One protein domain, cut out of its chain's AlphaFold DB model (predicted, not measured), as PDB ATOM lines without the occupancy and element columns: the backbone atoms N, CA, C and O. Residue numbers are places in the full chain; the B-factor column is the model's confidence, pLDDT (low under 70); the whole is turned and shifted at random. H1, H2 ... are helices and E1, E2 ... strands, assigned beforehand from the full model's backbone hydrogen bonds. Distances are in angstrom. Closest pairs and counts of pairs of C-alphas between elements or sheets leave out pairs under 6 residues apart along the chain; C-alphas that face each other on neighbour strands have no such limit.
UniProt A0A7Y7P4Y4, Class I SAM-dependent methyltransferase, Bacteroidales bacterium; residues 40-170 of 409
ATOM      1  N   PRO A  40      29.350  33.281   4.761       54.78
ATOM      2  CA  PRO A  40      28.424  32.982   3.665       54.78
ATOM      3  C   PRO A  40      27.525  31.762   3.954       54.78
ATOM      4  O   PRO A  40      27.846  30.907   4.785       54.78
ATOM      5  N   MET A  41      26.385  31.646   3.255       60.19
ATOM      6  CA  MET A  41      25.402  30.550   3.405       60.19
ATOM      7  C   MET A  41      25.913  29.184   2.890       60.19
ATOM      8  O   MET A  41      25.353  28.591   1.969       60.19
ATOM      9  N   THR A  42      26.973  28.661   3.497       72.06
ATOM     10  CA  THR A  42      27.512  27.315   3.285       72.06
ATOM     11  C   THR A  42      26.771  26.270   4.134       72.06
ATOM     12  O   THR A  42      26.000  26.592   5.042       72.06
ATOM     13  N   LEU A  43      27.002  24.979   3.870       70.69
ATOM     14  CA  LEU A  43      26.467  23.896   4.707       70.69
ATOM     15  C   LEU A  43      26.938  24.021   6.168       70.69
ATOM     16  O   LEU A  43      26.151  23.829   7.095       70.69
ATOM     17  N   SER A  44      28.204  24.389   6.367       76.81
ATOM     18  CA  SER A  44      28.807  24.555   7.691       76.81
ATOM     19  C   SER A  44      28.156  25.689   8.482       76.81
ATOM     20  O   SER A  44      27.871  25.516   9.665       76.81
ATOM     21  N   SER A  45      27.841  26.821   7.840       77.75
ATOM     22  CA  SER A  45      27.156  27.925   8.524       77.75
ATOM     23  C   SER A  45      25.711  27.580   8.881       77.75
ATOM     24  O   SER A  45      25.239  27.960   9.952       77.75
ATOM     25  N   ARG A  46      25.021  26.776   8.059       85.56
ATOM     26  CA  ARG A  46      23.685  26.249   8.393       85.56
ATOM     27  C   ARG A  46      23.714  25.277   9.569       85.56
ATOM     28  O   ARG A  46      22.877  25.411  10.458       85.56
ATOM     29  N   LYS A  47      24.676  24.347   9.627       87.56
ATOM     30  CA  LYS A  47      24.842  23.465  10.800       87.56
ATOM     31  C   LYS A  47      25.152  24.266  12.064       87.56
ATOM     32  O   LYS A  47      24.523  24.048  13.091       87.56
ATOM     33  N   LEU A  48      26.034  25.259  11.975       86.19
ATOM     34  CA  LEU A  48      26.320  26.152  13.098       86.19
ATOM     35  C   LEU A  48      25.074  26.933  13.553       86.19
ATOM     36  O   LEU A  48      24.831  27.094  14.749       86.19
ATOM     37  N   ALA A  49      24.247  27.398  12.613       87.88
ATOM     38  CA  ALA A  49      22.970  28.027  12.935       87.88
ATOM     39  C   ALA A  49      22.012  27.044  13.628       87.88
ATOM     40  O   ALA A  49      21.372  27.431  14.605       87.88
ATOM     41  N   PHE A  50      21.952  25.788  13.174       92.56
ATOM     42  CA  PHE A  50      21.168  24.738  13.825       92.56
ATOM     43  C   PHE A  50      21.615  24.518  15.269       92.56
ATOM     44  O   PHE A  50      20.784  24.604  16.165       92.56
ATOM     45  N   TYR A  51      22.913  24.320  15.521       91.69
ATOM     46  CA  TYR A  51      23.410  24.086  16.879       91.69
ATOM     47  C   TYR A  51      23.114  25.257  17.823       91.69
ATOM     48  O   TYR A  51      22.757  25.043  18.976       91.69
ATOM     49  N   ASN A  52      23.164  26.500  17.336       90.12
ATOM     50  CA  ASN A  52      22.726  27.657  18.120       90.12
ATOM     51  C   ASN A  52      21.232  27.618  18.466       90.12
ATOM     52  O   ASN A  52      20.862  27.875  19.610       90.12
ATOM     53  N   MET A  53      20.372  27.296  17.493       94.56
ATOM     54  CA  MET A  53      18.938  27.119  17.754       94.56
ATOM     55  C   MET A  53      18.700  25.974  18.738       94.56
ATOM     56  O   MET A  53      17.839  26.085  19.604       94.56
ATOM     57  N   PHE A  54      19.496  24.910  18.645       96.00
ATOM     58  CA  PHE A  54      19.409  23.750  19.515       96.00
ATOM     59  C   PHE A  54      19.765  24.085  20.969       96.00
ATOM     60  O   PHE A  54      19.038  23.686  21.875       96.00
ATOM     61  N   LEU A  55      20.795  24.901  21.218       95.38
ATOM     62  CA  LEU A  55      21.072  25.384  22.576       95.38
ATOM     63  C   LEU A  55      19.914  26.211  23.139       95.38
ATOM     64  O   LEU A  55      19.528  26.023  24.289       95.38
ATOM     65  N   ASP A  56      19.326  27.098  22.337       95.50
ATOM     66  CA  ASP A  56      18.158  27.867  22.768       95.50
ATOM     67  C   ASP A  56      16.947  26.969  23.048       95.50
ATOM     68  O   ASP A  56      16.252  27.175  24.040       95.50
ATOM     69  N   PHE A  57      16.740  25.931  22.239       97.75
ATOM     70  CA  PHE A  57      15.735  24.898  22.474       97.75
ATOM     71  C   PHE A  57      15.950  24.169  23.810       97.75
ATOM     72  O   PHE A  57      15.006  24.071  24.595       97.75
ATOM     73  N   LEU A  58      17.183  23.759  24.132       97.88
ATOM     74  CA  LEU A  58      17.511  23.152  25.432       97.88
ATOM     75  C   LEU A  58      17.264  24.114  26.602       97.88
ATOM     76  O   LEU A  58      16.777  23.696  27.652       97.88
ATOM     77  N   ARG A  59      17.539  25.413  26.426       96.75
ATOM     78  CA  ARG A  59      17.245  26.432  27.448       96.75
ATOM     79  C   ARG A  59      15.746  26.551  27.715       96.75
ATOM     80  O   ARG A  59      15.350  26.632  28.875       96.75
ATOM     81  N   VAL A  60      14.905  26.521  26.675       96.94
ATOM     82  CA  VAL A  60      13.439  26.508  26.848       96.94
ATOM     83  C   VAL A  60      12.987  25.257  27.606       96.94
ATOM     84  O   VAL A  60      12.185  25.378  28.532       96.94
ATOM     85  N   ILE A  61      13.531  24.082  27.272       97.12
ATOM     86  CA  ILE A  61      13.249  22.830  27.994       97.12
ATOM     87  C   ILE A  61      13.617  22.967  29.473       97.12
ATOM     88  O   ILE A  61      12.795  22.665  30.331       97.12
ATOM     89  N   CYS A  62      14.799  23.499  29.795       95.94
ATOM     90  CA  CYS A  62      15.212  23.702  31.184       95.94
ATOM     91  C   CYS A  62      14.240  24.607  31.960       95.94
ATOM     92  O   CYS A  62      13.894  24.309  33.101       95.94
ATOM     93  N   LEU A  63      13.743  25.685  31.345       94.19
ATOM     94  CA  LEU A  63      12.740  26.551  31.981       94.19
ATOM     95  C   LEU A  63      11.409  25.823  32.207       94.19
ATOM     96  O   LEU A  63      10.782  26.016  33.250       94.19
ATOM     97  N   LYS A  64      10.993  24.955  31.277       93.75
ATOM     98  CA  LYS A  64       9.811  24.098  31.458       93.75
ATOM     99  C   LYS A  64       9.999  23.100  32.598       93.75
ATOM    100  O   LYS A  64       9.102  22.982  33.423       93.75
ATOM    101  N   ILE A  65      11.168  22.464  32.711       94.12
ATOM    102  CA  ILE A  65      11.496  21.561  33.830       94.12
ATOM    103  C   ILE A  65      11.334  22.286  35.168       94.12
ATOM    104  O   ILE A  65      10.643  21.793  36.060       94.12
ATOM    105  N   ILE A  66      11.891  23.494  35.293       92.12
ATOM    106  CA  ILE A  66      11.774  24.315  36.510       92.12
ATOM    107  C   ILE A  66      10.315  24.686  36.787       92.12
ATOM    108  O   ILE A  66       9.871  24.657  37.936       92.12
ATOM    109  N   SER A  67       9.561  25.030  35.740       89.19
ATOM    110  CA  SER A  67       8.140  25.363  35.851       89.19
ATOM    111  C   SER A  67       7.271  24.163  36.237       89.19
ATOM    112  O   SER A  67       6.263  24.360  36.907       89.19
ATOM    113  N   ASN A  68       7.645  22.946  35.850       90.31
ATOM    114  CA  ASN A  68       6.897  21.727  36.163       90.31
ATOM    115  C   ASN A  68       7.243  21.180  37.560       90.31
ATOM    116  O   ASN A  68       6.406  20.561  38.207       90.31
ATOM    117  N   ASN A  69       8.438  21.486  38.072       90.25
ATOM    118  CA  ASN A  69       8.955  21.006  39.358       90.25
ATOM    119  C   ASN A  69       9.030  22.127  40.414       90.25
ATOM    120  O   ASN A  69       9.994  22.229  41.173       90.25
ATOM    121  N   GLN A  70       8.031  23.020  40.471       85.38
ATOM    122  CA  GLN A  70       8.092  24.200  41.351       85.38
ATOM    123  C   GLN A  70       8.277  23.850  42.832       85.38
ATOM    124  O   GLN A  70       8.964  24.594  43.534       85.38
ATOM    125  N   LYS A  71       7.683  22.741  43.293       85.12
ATOM    126  CA  LYS A  71       7.752  22.295  44.693       85.12
ATOM    127  C   LYS A  71       9.146  21.770  45.061       85.12
ATOM    128  O   LYS A  71       9.617  22.049  46.153       85.12
ATOM    129  N   GLN A  72       9.824  21.100  44.130       87.56
ATOM    130  CA  GLN A  72      11.153  20.496  44.299       87.56
ATOM    131  C   GLN A  72      12.284  21.392  43.769       87.56
ATOM    132  O   GLN A  72      13.391  20.934  43.488       87.56
ATOM    133  N   ARG A  73      12.039  22.699  43.608       81.50
ATOM    134  CA  ARG A  73      13.021  23.615  43.009       81.50
ATOM    135  C   ARG A  73      14.351  23.636  43.754       81.50
ATOM    136  O   ARG A  73      15.384  23.797  43.122       81.50
ATOM    137  N   GLN A  74      14.332  23.519  45.080       80.94
ATOM    138  CA  GLN A  74      15.570  23.527  45.860       80.94
ATOM    139  C   GLN A  74      16.442  22.308  45.538       80.94
ATOM    140  O   GLN A  74      17.644  22.473  45.382       80.94
ATOM    141  N   GLU A  75      15.834  21.134  45.348       81.56
ATOM    142  CA  GLU A  75      16.524  19.891  44.973       81.56
ATOM    143  C   GLU A  75      17.128  19.982  43.564       81.56
ATOM    144  O   GLU A  75      18.279  19.607  43.357       81.56
ATOM    145  N   LEU A  76      16.397  20.573  42.611       80.75
ATOM    146  CA  LEU A  76      16.890  20.825  41.248       80.75
ATOM    147  C   LEU A  76      18.115  21.743  41.187       80.75
ATOM    148  O   LEU A  76      18.859  21.716  40.211       80.75
ATOM    149  N   MET A  77      18.263  22.615  42.180       83.12
ATOM    150  CA  MET A  77      19.274  23.668  42.197       83.12
ATOM    151  C   MET A  77      20.447  23.322  43.115       83.12
ATOM    152  O   MET A  77      21.239  24.207  43.425       83.12
ATOM    153  N   VAL A  78      20.575  22.067  43.553       85.00
ATOM    154  CA  VAL A  78      21.779  21.575  44.236       85.00
ATOM    155  C   VAL A  78      22.886  21.395  43.203       85.00
ATOM    156  O   VAL A  78      22.653  20.771  42.164       85.00
ATOM    157  N   SER A  79      24.074  21.941  43.488       78.50
ATOM    158  CA  SER A  79      25.193  21.981  42.538       78.50
ATOM    159  C   SER A  79      25.560  20.622  41.956       78.50
ATOM    160  O   SER A  79      25.844  20.574  40.770       78.50
ATOM    161  N   ASP A  80      25.466  19.540  42.730       80.25
ATOM    162  CA  ASP A  80      25.886  18.199  42.292       80.25
ATOM    163  C   ASP A  80      24.842  17.460  41.434       80.25
ATOM    164  O   ASP A  80      25.054  16.312  41.041       80.25
ATOM    165  N   SER A  81      23.693  18.079  41.143       88.62
ATOM    166  CA  SER A  81      22.677  17.460  40.289       88.62
ATOM    167  C   SER A  81      22.967  17.662  38.798       88.62
ATOM    168  O   SER A  81      23.419  18.718  38.352       88.62
ATOM    169  N   ASP A  82      22.602  16.673  37.983       92.12
ATOM    170  CA  ASP A  82      22.776  16.736  36.524       92.12
ATOM    171  C   ASP A  82      22.025  17.893  35.875       92.12
ATOM    172  O   ASP A  82      22.485  18.483  34.894       92.12
ATOM    173  N   PHE A  83      20.861  18.231  36.430       94.94
ATOM    174  CA  PHE A  83      20.080  19.361  35.961       94.94
ATOM    175  C   PHE A  83      20.796  20.686  36.251       94.94
ATOM    176  O   PHE A  83      20.912  21.528  35.360       94.94
ATOM    177  N   ALA A  84      21.343  20.851  37.458       93.12
ATOM    178  CA  ALA A  84      22.137  22.019  37.819       93.12
ATOM    179  C   ALA A  84      23.377  22.158  36.921       93.12
ATOM    180  O   ALA A  84      23.639  23.240  36.389       93.12
ATOM    181  N   HIS A  85      24.082  21.056  36.662       93.38
ATOM    182  CA  HIS A  85      25.200  21.032  35.721       93.38
ATOM    183  C   HIS A  85      24.783  21.451  34.303       93.38
ATOM    184  O   HIS A  85      25.474  22.258  33.676       93.38
ATOM    185  N   LEU A  86      23.634  20.981  33.803       95.81
ATOM    186  CA  LEU A  86      23.107  21.406  32.504       95.81
ATOM    187  C   LEU A  86      22.803  22.914  32.468       95.81
ATOM    188  O   LEU A  86      23.142  23.579  31.489       95.81
ATOM    189  N   LEU A  87      22.220  23.484  33.528       95.25
ATOM    190  CA  LEU A  87      21.959  24.928  33.616       95.25
ATOM    191  C   LEU A  87      23.243  25.761  33.569       95.25
ATOM    192  O   LEU A  87      23.291  26.780  32.872       95.25
ATOM    193  N   LEU A  88      24.278  25.334  34.298       93.00
ATOM    194  CA  LEU A  88      25.595  25.976  34.280       93.00
ATOM    195  C   LEU A  88      26.204  25.907  32.878       93.00
ATOM    196  O   LEU A  88      26.661  26.918  32.349       93.00
ATOM    197  N   GLN A  89      26.130  24.737  32.244       93.06
ATOM    198  CA  GLN A  89      26.666  24.511  30.906       93.06
ATOM    199  C   GLN A  89      25.920  25.284  29.829       93.06
ATOM    200  O   GLN A  89      26.542  25.697  28.862       93.06
ATOM    201  N   LEU A  90      24.617  25.521  29.975       93.62
ATOM    202  CA  LEU A  90      23.828  26.348  29.058       93.62
ATOM    203  C   LEU A  90      23.938  27.853  29.340       93.62
ATOM    204  O   LEU A  90      23.239  28.636  28.686       93.62
ATOM    205  N   ASP A  91      24.800  28.258  30.277       91.19
ATOM    206  CA  ASP A  91      24.997  29.650  30.685       91.19
ATOM    207  C   ASP A  91      23.689  30.307  31.171       91.19
ATOM    208  O   ASP A  91      23.424  31.493  30.948       91.19
ATOM    209  N   MET A  92      22.840  29.506  31.826       92.44
ATOM    210  CA  MET A  92      21.565  29.951  32.392       92.44
ATOM    211  C   MET A  92      21.671  30.379  33.854       92.44
ATOM    212  O   MET A  92      20.807  31.110  34.343       92.44
ATOM    213  N   ALA A  93      22.703  29.906  34.549       92.06
ATOM    214  CA  ALA A  93      22.852  30.046  35.985       92.06
ATOM    215  C   ALA A  93      24.318  30.228  36.407       92.06
ATOM    216  O   ALA A  93      25.243  30.118  35.598       92.06
ATOM    217  N   THR A  94      24.520  30.518  37.688       91.25
ATOM    218  CA  THR A  94      25.830  30.576  38.345       91.25
ATOM    219  C   THR A  94      25.775  29.767  39.638       91.25
ATOM    220  O   THR A  94      24.749  29.771  40.316       91.25
ATOM    221  N   ALA A  95      26.865  29.081  39.978       90.94
ATOM    222  CA  ALA A  95      26.993  28.381  41.252       90.94
ATOM    223  C   ALA A  95      27.367  29.367  42.376       90.94
ATOM    224  O   ALA A  95      28.304  30.149  42.216       90.94
ATOM    225  N   ILE A  96      26.626  29.340  43.484       88.44
ATOM    226  CA  ILE A  96      26.838  30.120  44.713       88.44
ATOM    227  C   ILE A  96      26.544  29.182  45.893       88.44
ATOM    228  O   ILE A  96      25.436  28.658  45.974       88.44
ATOM    229  N   ASP A  97      27.517  28.957  46.781       82.81
ATOM    230  CA  ASP A  97      27.372  28.185  48.030       82.81
ATOM    231  C   ASP A  97      26.584  26.863  47.881       82.81
ATOM    232  O   ASP A  97      25.499  26.688  48.439       82.81
ATOM    233  N   ASN A  98      27.113  25.927  47.079       83.06
ATOM    234  CA  ASN A  98      26.505  24.622  46.743       83.06
ATOM    235  C   ASN A  98      25.108  24.677  46.094       83.06
ATOM    236  O   ASN A  98      24.424  23.652  45.980       83.06
ATOM    237  N   ARG A  99      24.685  25.854  45.630       88.25
ATOM    238  CA  ARG A  99      23.439  26.046  44.894       88.25
ATOM    239  C   ARG A  99      23.688  26.653  43.528       88.25
ATOM    240  O   ARG A  99      24.643  27.393  43.313       88.25
ATOM    241  N   VAL A 100      22.769  26.403  42.611       90.56
ATOM    242  CA  VAL A 100      22.748  27.002  41.283       90.56
ATOM    243  C   VAL A 100      21.629  28.034  41.209       90.56
ATOM    244  O   VAL A 100      20.457  27.743  41.431       90.56
ATOM    245  N   VAL A 101      22.004  29.278  40.914       90.25
ATOM    246  CA  VAL A 101      21.095  30.427  40.858       90.25
ATOM    247  C   VAL A 101      20.950  30.880  39.413       90.25
ATOM    248  O   VAL A 101      21.929  31.273  38.773       90.25
ATOM    249  N   LEU A 102      19.723  30.831  38.892       90.75
ATOM    250  CA  LEU A 102      19.405  31.320  37.550       90.75
ATOM    251  C   LEU A 102      19.725  32.812  37.401       90.75
ATOM    252  O   LEU A 102      19.510  33.611  38.311       90.75
ATOM    253  N   HIS A 103      20.195  33.202  36.217       90.75
ATOM    254  CA  HIS A 103      20.409  34.610  35.888       90.75
ATOM    255  C   HIS A 103      19.080  35.368  35.823       90.75
ATOM    256  O   HIS A 103      18.080  34.846  35.327       90.75
ATOM    257  N   SER A 104      19.094  36.637  36.236       87.00
ATOM    258  CA  SER A 104      17.901  37.493  36.348       87.00
ATOM    259  C   SER A 104      17.075  37.594  35.062       87.00
ATOM    260  O   SER A 104      15.853  37.661  35.131       87.00
ATOM    261  N   LYS A 105      17.711  37.510  33.886       85.50
ATOM    262  CA  LYS A 105      17.036  37.490  32.572       85.50
ATOM    263  C   LYS A 105      16.054  36.322  32.372       85.50
ATOM    264  O   LYS A 105      15.274  36.356  31.430       85.50
ATOM    265  N   TYR A 106      16.110  35.292  33.220       85.56
ATOM    266  CA  TYR A 106      15.176  34.160  33.238       85.56
ATOM    267  C   TYR A 106      14.166  34.229  34.393       85.56
ATOM    268  O   TYR A 106      13.338  33.331  34.537       85.56
ATOM    269  N   CYS A 107      14.233  35.268  35.228       76.56
ATOM    270  CA  CYS A 107      13.441  35.435  36.440       76.56
ATOM    271  C   CYS A 107      12.682  36.767  36.382       76.56
ATOM    272  O   CYS A 107      13.084  37.742  37.011       76.56
ATOM    273  N   GLU A 108      11.577  36.821  35.635       59.91
ATOM    274  CA  GLU A 108      10.761  38.034  35.507       59.91
ATOM    275  C   GLU A 108       9.404  37.841  36.204       59.91
ATOM    276  O   GLU A 108       8.709  36.852  35.980       59.91
ATOM    277  N   ALA A 109       9.025  38.771  37.089       52.66
ATOM    278  CA  ALA A 109       7.711  38.802  37.751       52.66
ATOM    279  C   ALA A 109       7.263  37.468  38.404       52.66
ATOM    280  O   ALA A 109       6.097  37.083  38.328       52.66
ATOM    281  N   LYS A 110       8.191  36.751  39.062       54.22
ATOM    282  CA  LYS A 110       7.971  35.428  39.693       54.22
ATOM    283  C   LYS A 110       7.628  34.286  38.716       54.22
ATOM    284  O   LYS A 110       7.292  33.194  39.174       54.22
ATOM    285  N   GLN A 111       7.757  34.488  37.401       61.53
ATOM    286  CA  GLN A 111       7.583  33.455  36.376       61.53
ATOM    287  C   GLN A 111       8.888  33.221  35.602       61.53
ATOM    288  O   GLN A 111       9.618  34.154  35.272       61.53
ATOM    289  N   PHE A 112       9.184  31.959  35.286       69.25
ATOM    290  CA  PHE A 112      10.301  31.612  34.404       69.25
ATOM    291  C   PHE A 112       9.827  31.678  32.967       69.25
ATOM    292  O   PHE A 112       8.912  30.948  32.583       69.25
ATOM    293  N   ARG A 113      10.425  32.562  32.170       76.50
ATOM    294  CA  ARG A 113      10.028  32.744  30.774       76.50
ATOM    295  C   ARG A 113      11.245  32.706  29.855       76.50
ATOM    296  O   ARG A 113      12.273  33.302  30.182       76.50
ATOM    297  N   PRO A 114      11.158  31.994  28.718       80.56
ATOM    298  CA  PRO A 114      12.207  32.037  27.715       80.56
ATOM    299  C   PRO A 114      12.250  33.419  27.065       80.56
ATOM    300  O   PRO A 114      11.222  34.082  26.907       80.56
ATOM    301  N   LEU A 115      13.432  33.833  26.615       85.00
ATOM    302  CA  LEU A 115      13.555  35.042  25.803       85.00
ATOM    303  C   LEU A 115      12.809  34.842  24.472       85.00
ATOM    304  O   LEU A 115      12.815  33.739  23.922       85.00
ATOM    305  N   LYS A 116      12.232  35.907  23.895       88.25
ATOM    306  CA  LYS A 116      11.452  35.836  22.635       88.25
ATOM    307  C   LYS A 116      12.179  35.060  21.527       88.25
ATOM    308  O   LYS A 116      11.597  34.181  20.902       88.25
ATOM    309  N   LYS A 117      13.475  35.334  21.336       89.94
ATOM    310  CA  LYS A 117      14.339  34.623  20.378       89.94
ATOM    311  C   LYS A 117      14.392  33.112  20.641       89.94
ATOM    312  O   LYS A 117      14.295  32.329  19.701       89.94
ATOM    313  N   GLN A 118      14.532  32.711  21.904       93.00
ATOM    314  CA  GLN A 118      14.621  31.304  22.294       93.00
ATOM    315  C   GLN A 118      13.309  30.575  22.033       93.00
ATOM    316  O   GLN A 118      13.323  29.455  21.535       93.00
ATOM    317  N   LEU A 119      12.176  31.235  22.296       92.94
ATOM    318  CA  LEU A 119      10.863  30.681  21.991       92.94
ATOM    319  C   LEU A 119      10.674  30.465  20.481       92.94
ATOM    320  O   LEU A 119      10.209  29.400  20.081       92.94
ATOM    321  N   CYS A 120      11.103  31.414  19.639       93.81
ATOM    322  CA  CYS A 120      11.078  31.243  18.182       93.81
ATOM    323  C   CYS A 120      11.956  30.066  17.720       93.81
ATOM    324  O   CYS A 120      11.527  29.266  16.893       93.81
ATOM    325  N   HIS A 121      13.174  29.935  18.259       95.56
ATOM    326  CA  HIS A 121      14.064  28.812  17.943       95.56
ATOM    327  C   HIS A 121      13.487  27.466  18.400       95.56
ATOM    328  O   HIS A 121      13.540  26.492  17.651       95.56
ATOM    329  N   TYR A 122      12.895  27.422  19.595       96.69
ATOM    330  CA  TYR A 122      12.218  26.240  20.115       96.69
ATOM    331  C   TYR A 122      11.070  25.810  19.190       96.69
ATOM    332  O   TYR A 122      11.036  24.663  18.751       96.69
ATOM    333  N   GLN A 123      10.177  26.735  18.821       95.56
ATOM    334  CA  GLN A 123       9.060  26.459  17.907       95.56
ATOM    335  C   GLN A 123       9.543  25.967  16.539       95.56
ATOM    336  O   GLN A 123       8.991  25.008  16.002       95.56
ATOM    337  N   PHE A 124      10.602  26.579  16.004       95.75
ATOM    338  CA  PHE A 124      11.205  26.152  14.746       95.75
ATOM    339  C   PHE A 124      11.735  24.712  14.817       95.75
ATOM    340  O   PHE A 124      11.465  23.920  13.918       95.75
ATOM    341  N   ILE A 125      12.447  24.341  15.889       96.38
ATOM    342  CA  ILE A 125      12.943  22.966  16.065       96.38
ATOM    343  C   ILE A 125      11.787  21.974  16.214       96.38
ATOM    344  O   ILE A 125      11.835  20.910  15.604       96.38
ATOM    345  N   VAL A 126      10.720  22.323  16.938       95.19
ATOM    346  CA  VAL A 126       9.514  21.479  17.039       95.19
ATOM    347  C   VAL A 126       8.890  21.224  15.664       95.19
ATOM    348  O   VAL A 126       8.582  20.081  15.330       95.19
ATOM    349  N   GLN A 127       8.753  22.260  14.834       94.06
ATOM    350  CA  GLN A 127       8.250  22.127  13.459       94.06
ATOM    351  C   GLN A 127       9.180  21.278  12.587       94.06
ATOM    352  O   GLN A 127       8.727  20.515  11.737       94.06
ATOM    353  N   LEU A 128      10.487  21.392  12.808       94.44
ATOM    354  CA  LEU A 128      11.498  20.635  12.088       94.44
ATOM    355  C   LEU A 128      11.463  19.142  12.470       94.44
ATOM    356  O   LEU A 128      11.529  18.297  11.579       94.44
ATOM    357  N   ILE A 129      11.258  18.812  13.752       93.81
ATOM    358  CA  ILE A 129      10.994  17.440  14.220       93.81
ATOM    359  C   ILE A 129       9.705  16.901  13.583       93.81
ATOM    360  O   ILE A 129       9.704  15.793  13.051       93.81
ATOM    361  N   ALA A 130       8.615  17.678  13.588       91.06
ATOM    362  CA  ALA A 130       7.343  17.260  12.992       91.06
ATOM    363  C   ALA A 130       7.478  16.962  11.488       91.06
ATOM    364  O   ALA A 130       7.024  15.914  11.022       91.06
ATOM    365  N   TYR A 131       8.180  17.827  10.746       92.50
ATOM    366  CA  TYR A 131       8.504  17.592   9.339       92.50
ATOM    367  C   TYR A 131       9.318  16.313   9.143       92.50
ATOM    368  O   TYR A 131       9.005  15.522   8.260       92.50
ATOM    369  N   TYR A 132      10.347  16.091   9.966       91.62
ATOM    370  CA  TYR A 132      11.190  14.898   9.877       91.62
ATOM    371  C   TYR A 132      10.393  13.605  10.086       91.62
ATOM    372  O   TYR A 132      10.585  12.640   9.353       91.62
ATOM    373  N   LYS A 133       9.466  13.598  11.051       88.31
ATOM    374  CA  LYS A 133       8.671  12.413  11.403       88.31
ATOM    375  C   LYS A 133       7.552  12.102  10.416       88.31
ATOM    376  O   LYS A 133       7.272  10.934  10.167       88.31
ATOM    377  N   HIS A 134       6.882  13.131   9.905       87.19
ATOM    378  CA  HIS A 134       5.621  12.971   9.173       87.19
ATOM    379  C   HIS A 134       5.688  13.447   7.721       87.19
ATOM    380  O   HIS A 134       4.691  13.370   7.012       87.19
ATOM    381  N   ASN A 135       6.847  13.946   7.274       81.94
ATOM    382  CA  ASN A 135       7.012  14.616   5.984       81.94
ATOM    383  C   ASN A 135       5.935  15.693   5.747       81.94
ATOM    384  O   ASN A 135       5.413  15.837   4.641       81.94
ATOM    385  N   ASP A 136       5.583  16.426   6.809       77.88
ATOM    386  CA  ASP A 136       4.513  17.421   6.799       77.88
ATOM    387  C   ASP A 136       4.846  18.572   5.838       77.88
ATOM    388  O   ASP A 136       5.549  19.525   6.173       77.88
ATOM    389  N   SER A 137       4.346  18.497   4.607       73.38
ATOM    390  CA  SER A 137       4.653  19.469   3.559       73.38
ATOM    391  C   SER A 137       4.263  20.906   3.935       73.38
ATOM    392  O   SER A 137       4.920  21.838   3.449       73.38
ATOM    393  N   GLN A 138       3.293  21.070   4.845       78.19
ATOM    394  CA  GLN A 138       2.776  22.347   5.344       78.19
ATOM    395  C   GLN A 138       3.595  22.934   6.499       78.19
ATOM    396  O   GLN A 138       3.399  24.100   6.849       78.19
ATOM    397  N   ALA A 139       4.555  22.188   7.059       79.69
ATOM    398  CA  ALA A 139       5.431  22.708   8.100       79.69
ATOM    399  C   ALA A 139       6.137  23.993   7.607       79.69
ATOM    400  O   ALA A 139       6.768  23.968   6.532       79.69
ATOM    401  N   PRO A 140       6.083  25.104   8.374       86.81
ATOM    402  CA  PRO A 140       6.599  26.412   7.963       86.81
ATOM    403  C   PRO A 140       8.128  26.493   8.115       86.81
ATOM    404  O   PRO A 140       8.686  27.415   8.707       86.81
ATOM    405  N   ILE A 141       8.829  25.503   7.562       89.44
ATOM    406  CA  ILE A 141      10.285  25.427   7.515       89.44
ATOM    407  C   ILE A 141      10.784  25.775   6.106       89.44
ATOM    408  O   ILE A 141      10.215  25.369   5.092       89.44
ATOM    409  N   GLY A 142      11.876  26.538   6.025       88.69
ATOM    410  CA  GLY A 142      12.422  26.990   4.741       88.69
ATOM    411  C   GLY A 142      12.926  25.843   3.849       88.69
ATOM    412  O   GLY A 142      13.462  24.847   4.339       88.69
ATOM    413  N   ASN A 143      12.840  26.018   2.525       89.12
ATOM    414  CA  ASN A 143      13.196  24.998   1.519       89.12
ATOM    415  C   ASN A 143      14.600  24.401   1.684       89.12
ATOM    416  O   ASN A 143      14.811  23.217   1.423       89.12
ATOM    417  N   ALA A 144      15.563  25.199   2.138       89.12
ATOM    418  CA  ALA A 144      16.921  24.723   2.363       89.12
ATOM    419  C   ALA A 144      17.025  23.729   3.537       89.12
ATOM    420  O   ALA A 144      17.797  22.778   3.448       89.12
ATOM    421  N   TRP A 145      16.225  23.897   4.596       91.81
ATOM    422  CA  TRP A 145      16.144  22.933   5.699       91.81
ATOM    423  C   TRP A 145      15.461  21.642   5.247       91.81
ATOM    424  O   TRP A 145      15.996  20.561   5.483       91.81
ATOM    425  N   LYS A 146      14.358  21.754   4.484       91.00
ATOM    426  CA  LYS A 146      13.699  20.600   3.840       91.00
ATOM    427  C   LYS A 146      14.690  19.808   2.975       91.00
ATOM    428  O   LYS A 146      14.725  18.583   3.036       91.00
ATOM    429  N   LYS A 147      15.537  20.501   2.201       90.38
ATOM    430  CA  LYS A 147      16.600  19.881   1.393       90.38
ATOM    431  C   LYS A 147      17.632  19.146   2.256       90.38
ATOM    432  O   LYS A 147      17.938  18.002   1.953       90.38
ATOM    433  N   MET A 148      18.125  19.760   3.335       91.06
ATOM    434  CA  MET A 148      19.088  19.111   4.239       91.06
ATOM    435  C   MET A 148      18.533  17.831   4.873       91.06
ATOM    436  O   MET A 148      19.278  16.867   5.010       91.06
ATOM    437  N   ILE A 149      17.243  17.813   5.213       90.25
ATOM    438  CA  ILE A 149      16.560  16.628   5.750       90.25
ATOM    439  C   ILE A 149      16.456  15.527   4.692       90.25
ATOM    440  O   ILE A 149      16.857  14.398   4.946       90.25
ATOM    441  N   ARG A 150      16.006  15.852   3.472       88.69
ATOM    442  CA  ARG A 150      15.950  14.868   2.371       88.69
ATOM    443  C   ARG A 150      17.316  14.271   2.035       88.69
ATOM    444  O   ARG A 150      17.406  13.104   1.683       88.69
ATOM    445  N   GLU A 151      18.371  15.072   2.149       90.06
ATOM    446  CA  GLU A 151      19.759  14.649   1.931       90.06
ATOM    447  C   GLU A 151      20.396  13.986   3.166       90.06
ATOM    448  O   GLU A 151      21.601  13.743   3.163       90.06
ATOM    449  N   LYS A 152      19.622  13.729   4.230       87.50
ATOM    450  CA  LYS A 152      20.062  13.120   5.495       87.50
ATOM    451  C   LYS A 152      21.199  13.854   6.216       87.50
ATOM    452  O   LYS A 152      21.932  13.286   7.020       87.50
ATOM    453  N   LYS A 153      21.362  15.154   5.957       87.38
ATOM    454  CA  LYS A 153      22.455  15.977   6.514       87.38
ATOM    455  C   LYS A 153      22.209  16.445   7.950       87.38
ATOM    456  O   LYS A 153      23.120  17.042   8.531       87.38
ATOM    457  N   LEU A 154      21.001  16.236   8.479       87.50
ATOM    458  CA  LEU A 154      20.571  16.643   9.824       87.50
ATOM    459  C   LEU A 154      19.926  15.506  10.636       87.50
ATOM    460  O   LEU A 154      19.406  15.761  11.715       87.50
ATOM    461  N   ASP A 155      19.915  14.270  10.132       86.12
ATOM    462  CA  ASP A 155      19.150  13.168  10.734       86.12
ATOM    463  C   ASP A 155      19.507  12.939  12.203       86.12
ATOM    464  O   ASP A 155      18.623  12.829  13.052       86.12
ATOM    465  N   TYR A 156      20.805  12.920  12.509       84.94
ATOM    466  CA  TYR A 156      21.288  12.741  13.872       84.94
ATOM    467  C   TYR A 156      20.874  13.907  14.771       84.94
ATOM    468  O   TYR A 156      20.316  13.702  15.847       84.94
ATOM    469  N   GLU A 157      21.108  15.140  14.320       89.81
ATOM    470  CA  GLU A 157      20.812  16.333  15.104       89.81
ATOM    471  C   GLU A 157      19.306  16.480  15.394       89.81
ATOM    472  O   GLU A 157      18.919  16.909  16.484       89.81
ATOM    473  N   ILE A 158      18.446  16.085  14.452       92.00
ATOM    474  CA  ILE A 158      16.988  16.118  14.623       92.00
ATOM    475  C   ILE A 158      16.516  15.021  15.566       92.00
ATOM    476  O   ILE A 158      15.710  15.312  16.444       92.00
ATOM    477  N   ARG A 159      17.027  13.791  15.433       91.25
ATOM    478  CA  ARG A 159      16.714  12.689  16.361       91.25
ATOM    479  C   ARG A 159      17.142  13.002  17.785       91.25
ATOM    480  O   ARG A 159      16.424  12.697  18.734       91.25
ATOM    481  N   LEU A 160      18.273  13.682  17.942       92.50
ATOM    482  CA  LEU A 160      18.715  14.175  19.237       92.50
ATOM    483  C   LEU A 160      17.724  15.200  19.817       92.50
ATOM    484  O   LEU A 160      17.358  15.099  20.985       92.50
ATOM    485  N   CYS A 161      17.226  16.142  19.009       95.88
ATOM    486  CA  CYS A 161      16.175  17.069  19.446       95.88
ATOM    487  C   CYS A 161      14.849  16.349  19.749       95.88
ATOM    488  O   CYS A 161      14.200  16.667  20.742       95.88
ATOM    489  N   GLU A 162      14.458  15.370  18.926       95.12
ATOM    490  CA  GLU A 162      13.282  14.518  19.142       95.12
ATOM    491  C   GLU A 162      13.385  13.761  20.468       95.12
ATOM    492  O   GLU A 162      12.405  13.662  21.202       95.12
ATOM    493  N   THR A 163      14.574  13.266  20.802       95.00
ATOM    494  CA  THR A 163      14.827  12.586  22.070       95.00
ATOM    495  C   THR A 163      14.708  13.573  23.225       95.00
ATOM    496  O   THR A 163      13.858  13.418  24.103       95.00
ATOM    497  N   LEU A 164      15.494  14.650  23.180       96.88
ATOM    498  CA  LEU A 164      15.650  15.579  24.295       96.88
ATOM    499  C   LEU A 164      14.421  16.455  24.552       96.88
ATOM    500  O   LEU A 164      14.269  16.920  25.676       96.88
ATOM    501  N   ILE A 165      13.497  16.628  23.595       96.88
ATOM    502  CA  ILE A 165      12.215  17.304  23.871       96.88
ATOM    503  C   ILE A 165      11.419  16.602  24.979       96.88
ATOM    504  O   ILE A 165      10.643  17.233  25.691       96.88
ATOM    505  N   ASN A 166      11.623  15.296  25.171       96.19
ATOM    506  CA  ASN A 166      10.920  14.539  26.202       96.19
ATOM    507  C   ASN A 166      11.424  14.836  27.619       96.19
ATOM    508  O   ASN A 166      10.721  14.508  28.572       96.19
ATOM    509  N   LEU A 167      12.559  15.531  27.773       96.31
ATOM    510  CA  LEU A 167      12.990  16.073  29.064       96.31
ATOM    511  C   LEU A 167      11.994  17.087  29.642       96.31
ATOM    512  O   LEU A 167      12.020  17.339  30.839       96.31
ATOM    513  N   GLU A 168      11.063  17.632  28.856       94.69
ATOM    514  CA  GLU A 168       9.975  18.467  29.392       94.69
ATOM    515  C   GLU A 168       9.090  17.733  30.410       94.69
ATOM    516  O   GLU A 168       8.441  18.374  31.239       94.69
ATOM    517  N   LYS A 169       9.085  16.397  30.358       93.75
ATOM    518  CA  LYS A 169       8.373  15.511  31.285       93.75
ATOM    519  C   LYS A 169       9.199  15.161  32.527       93.75
ATOM    520  O   LYS A 169       8.737  14.365  33.332       93.75
ATOM    521  N   PHE A 170      10.416  15.693  32.660       92.62
ATOM    522  CA  PHE A 170      11.291  15.426  33.798       92.62
ATOM    523  C   PHE A 170      10.580  15.734  35.118       92.62
ATOM    524  O   PHE A 170      10.067  16.841  35.314       92.62
TER     525      PHE A 170
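This is residues 40 to 170 of the 409 residues of the protein "Class I SAM-dependent methyltransferase" of Bacteroidales bacterium (UniProt A0A7Y7P4Y4). Three helices make the body: the long H1 and H6 run side by side, and H4 crosses them, touching both. At one end a small head holds the hairpin of E1 and E2 with H3 beside it and the short H2; H5 lies at the other end. The printed part has 131 residues with six named helices and two named strands, in the order H1, H2, H3, E1, E2, H4, H5, H6; the sheet, E1 - E2, is antiparallel and the class is mostly helix. The whole is only just compact, close to loose, with a radius of gyration of the C-alphas of 16.3 A, and its elongated outline spans 48 by 29 by 27 A.

Begin at E1, residues 93 to 96, and E2, residues 99 to 102, an antiparallel hairpin at 147 degrees; look at N 94 and O 101, 2.9 A, and N 96 and O 99, 2.8 A, both within hydrogen-bond range. H3, residues 82 to 89, has Ala 84 as its closest C-alpha to E2, 6.1 A from that of Val 100. H2, residues 73 to 76, and E2 are near each other. From H3 go to H1, residues 43 to 68: they are close but not clearly touching, with the closest C-alphas, Cys 62 and Leu 87, 7.3 A apart. H1 touches H6, residues 155 to 169, the same way at a shallow tilt of 11 degrees; the closest C-alphas are Ile 65 and Glu 168, 5.6 A. With residues 53 to 60 alone H1 touches H4, residues 116 to 134, about perpendicular at 75 degrees; the closest C-alphas are Phe 57 and Tyr 122, 4.4 A. H4 touches H6 at a steep tilt of 64 degrees, opposite ways; the closest C-alphas are Ile 129 and Ile 158, 6.2 A. H5, residues 143 to 150, and H1 are near each other. In H1, H3, H4 and H5 every O i to N i+4 pair is within hydrogen-bond range, in H6 7 of 11 are, and H2 is too short for such a pair.

Find C-alpha 43 at (26.467, 23.896, 4.707); from there H1 runs 37.1 A to C-alpha 68 at (6.897, 21.727, 36.163). H4 measures 27.2 A and H6 23.3 A, ending at C-alpha 169 at (8.373, 15.511, 31.285).

The farthest C-alphas, Asp 97 and Ser 137, are 50.7 A apart, and the printed part has no cut. The link from E2 to H4, residues 103 to 115, is long. Look for pLDDT under 70 at residues 40 to 41 and 108 to 112.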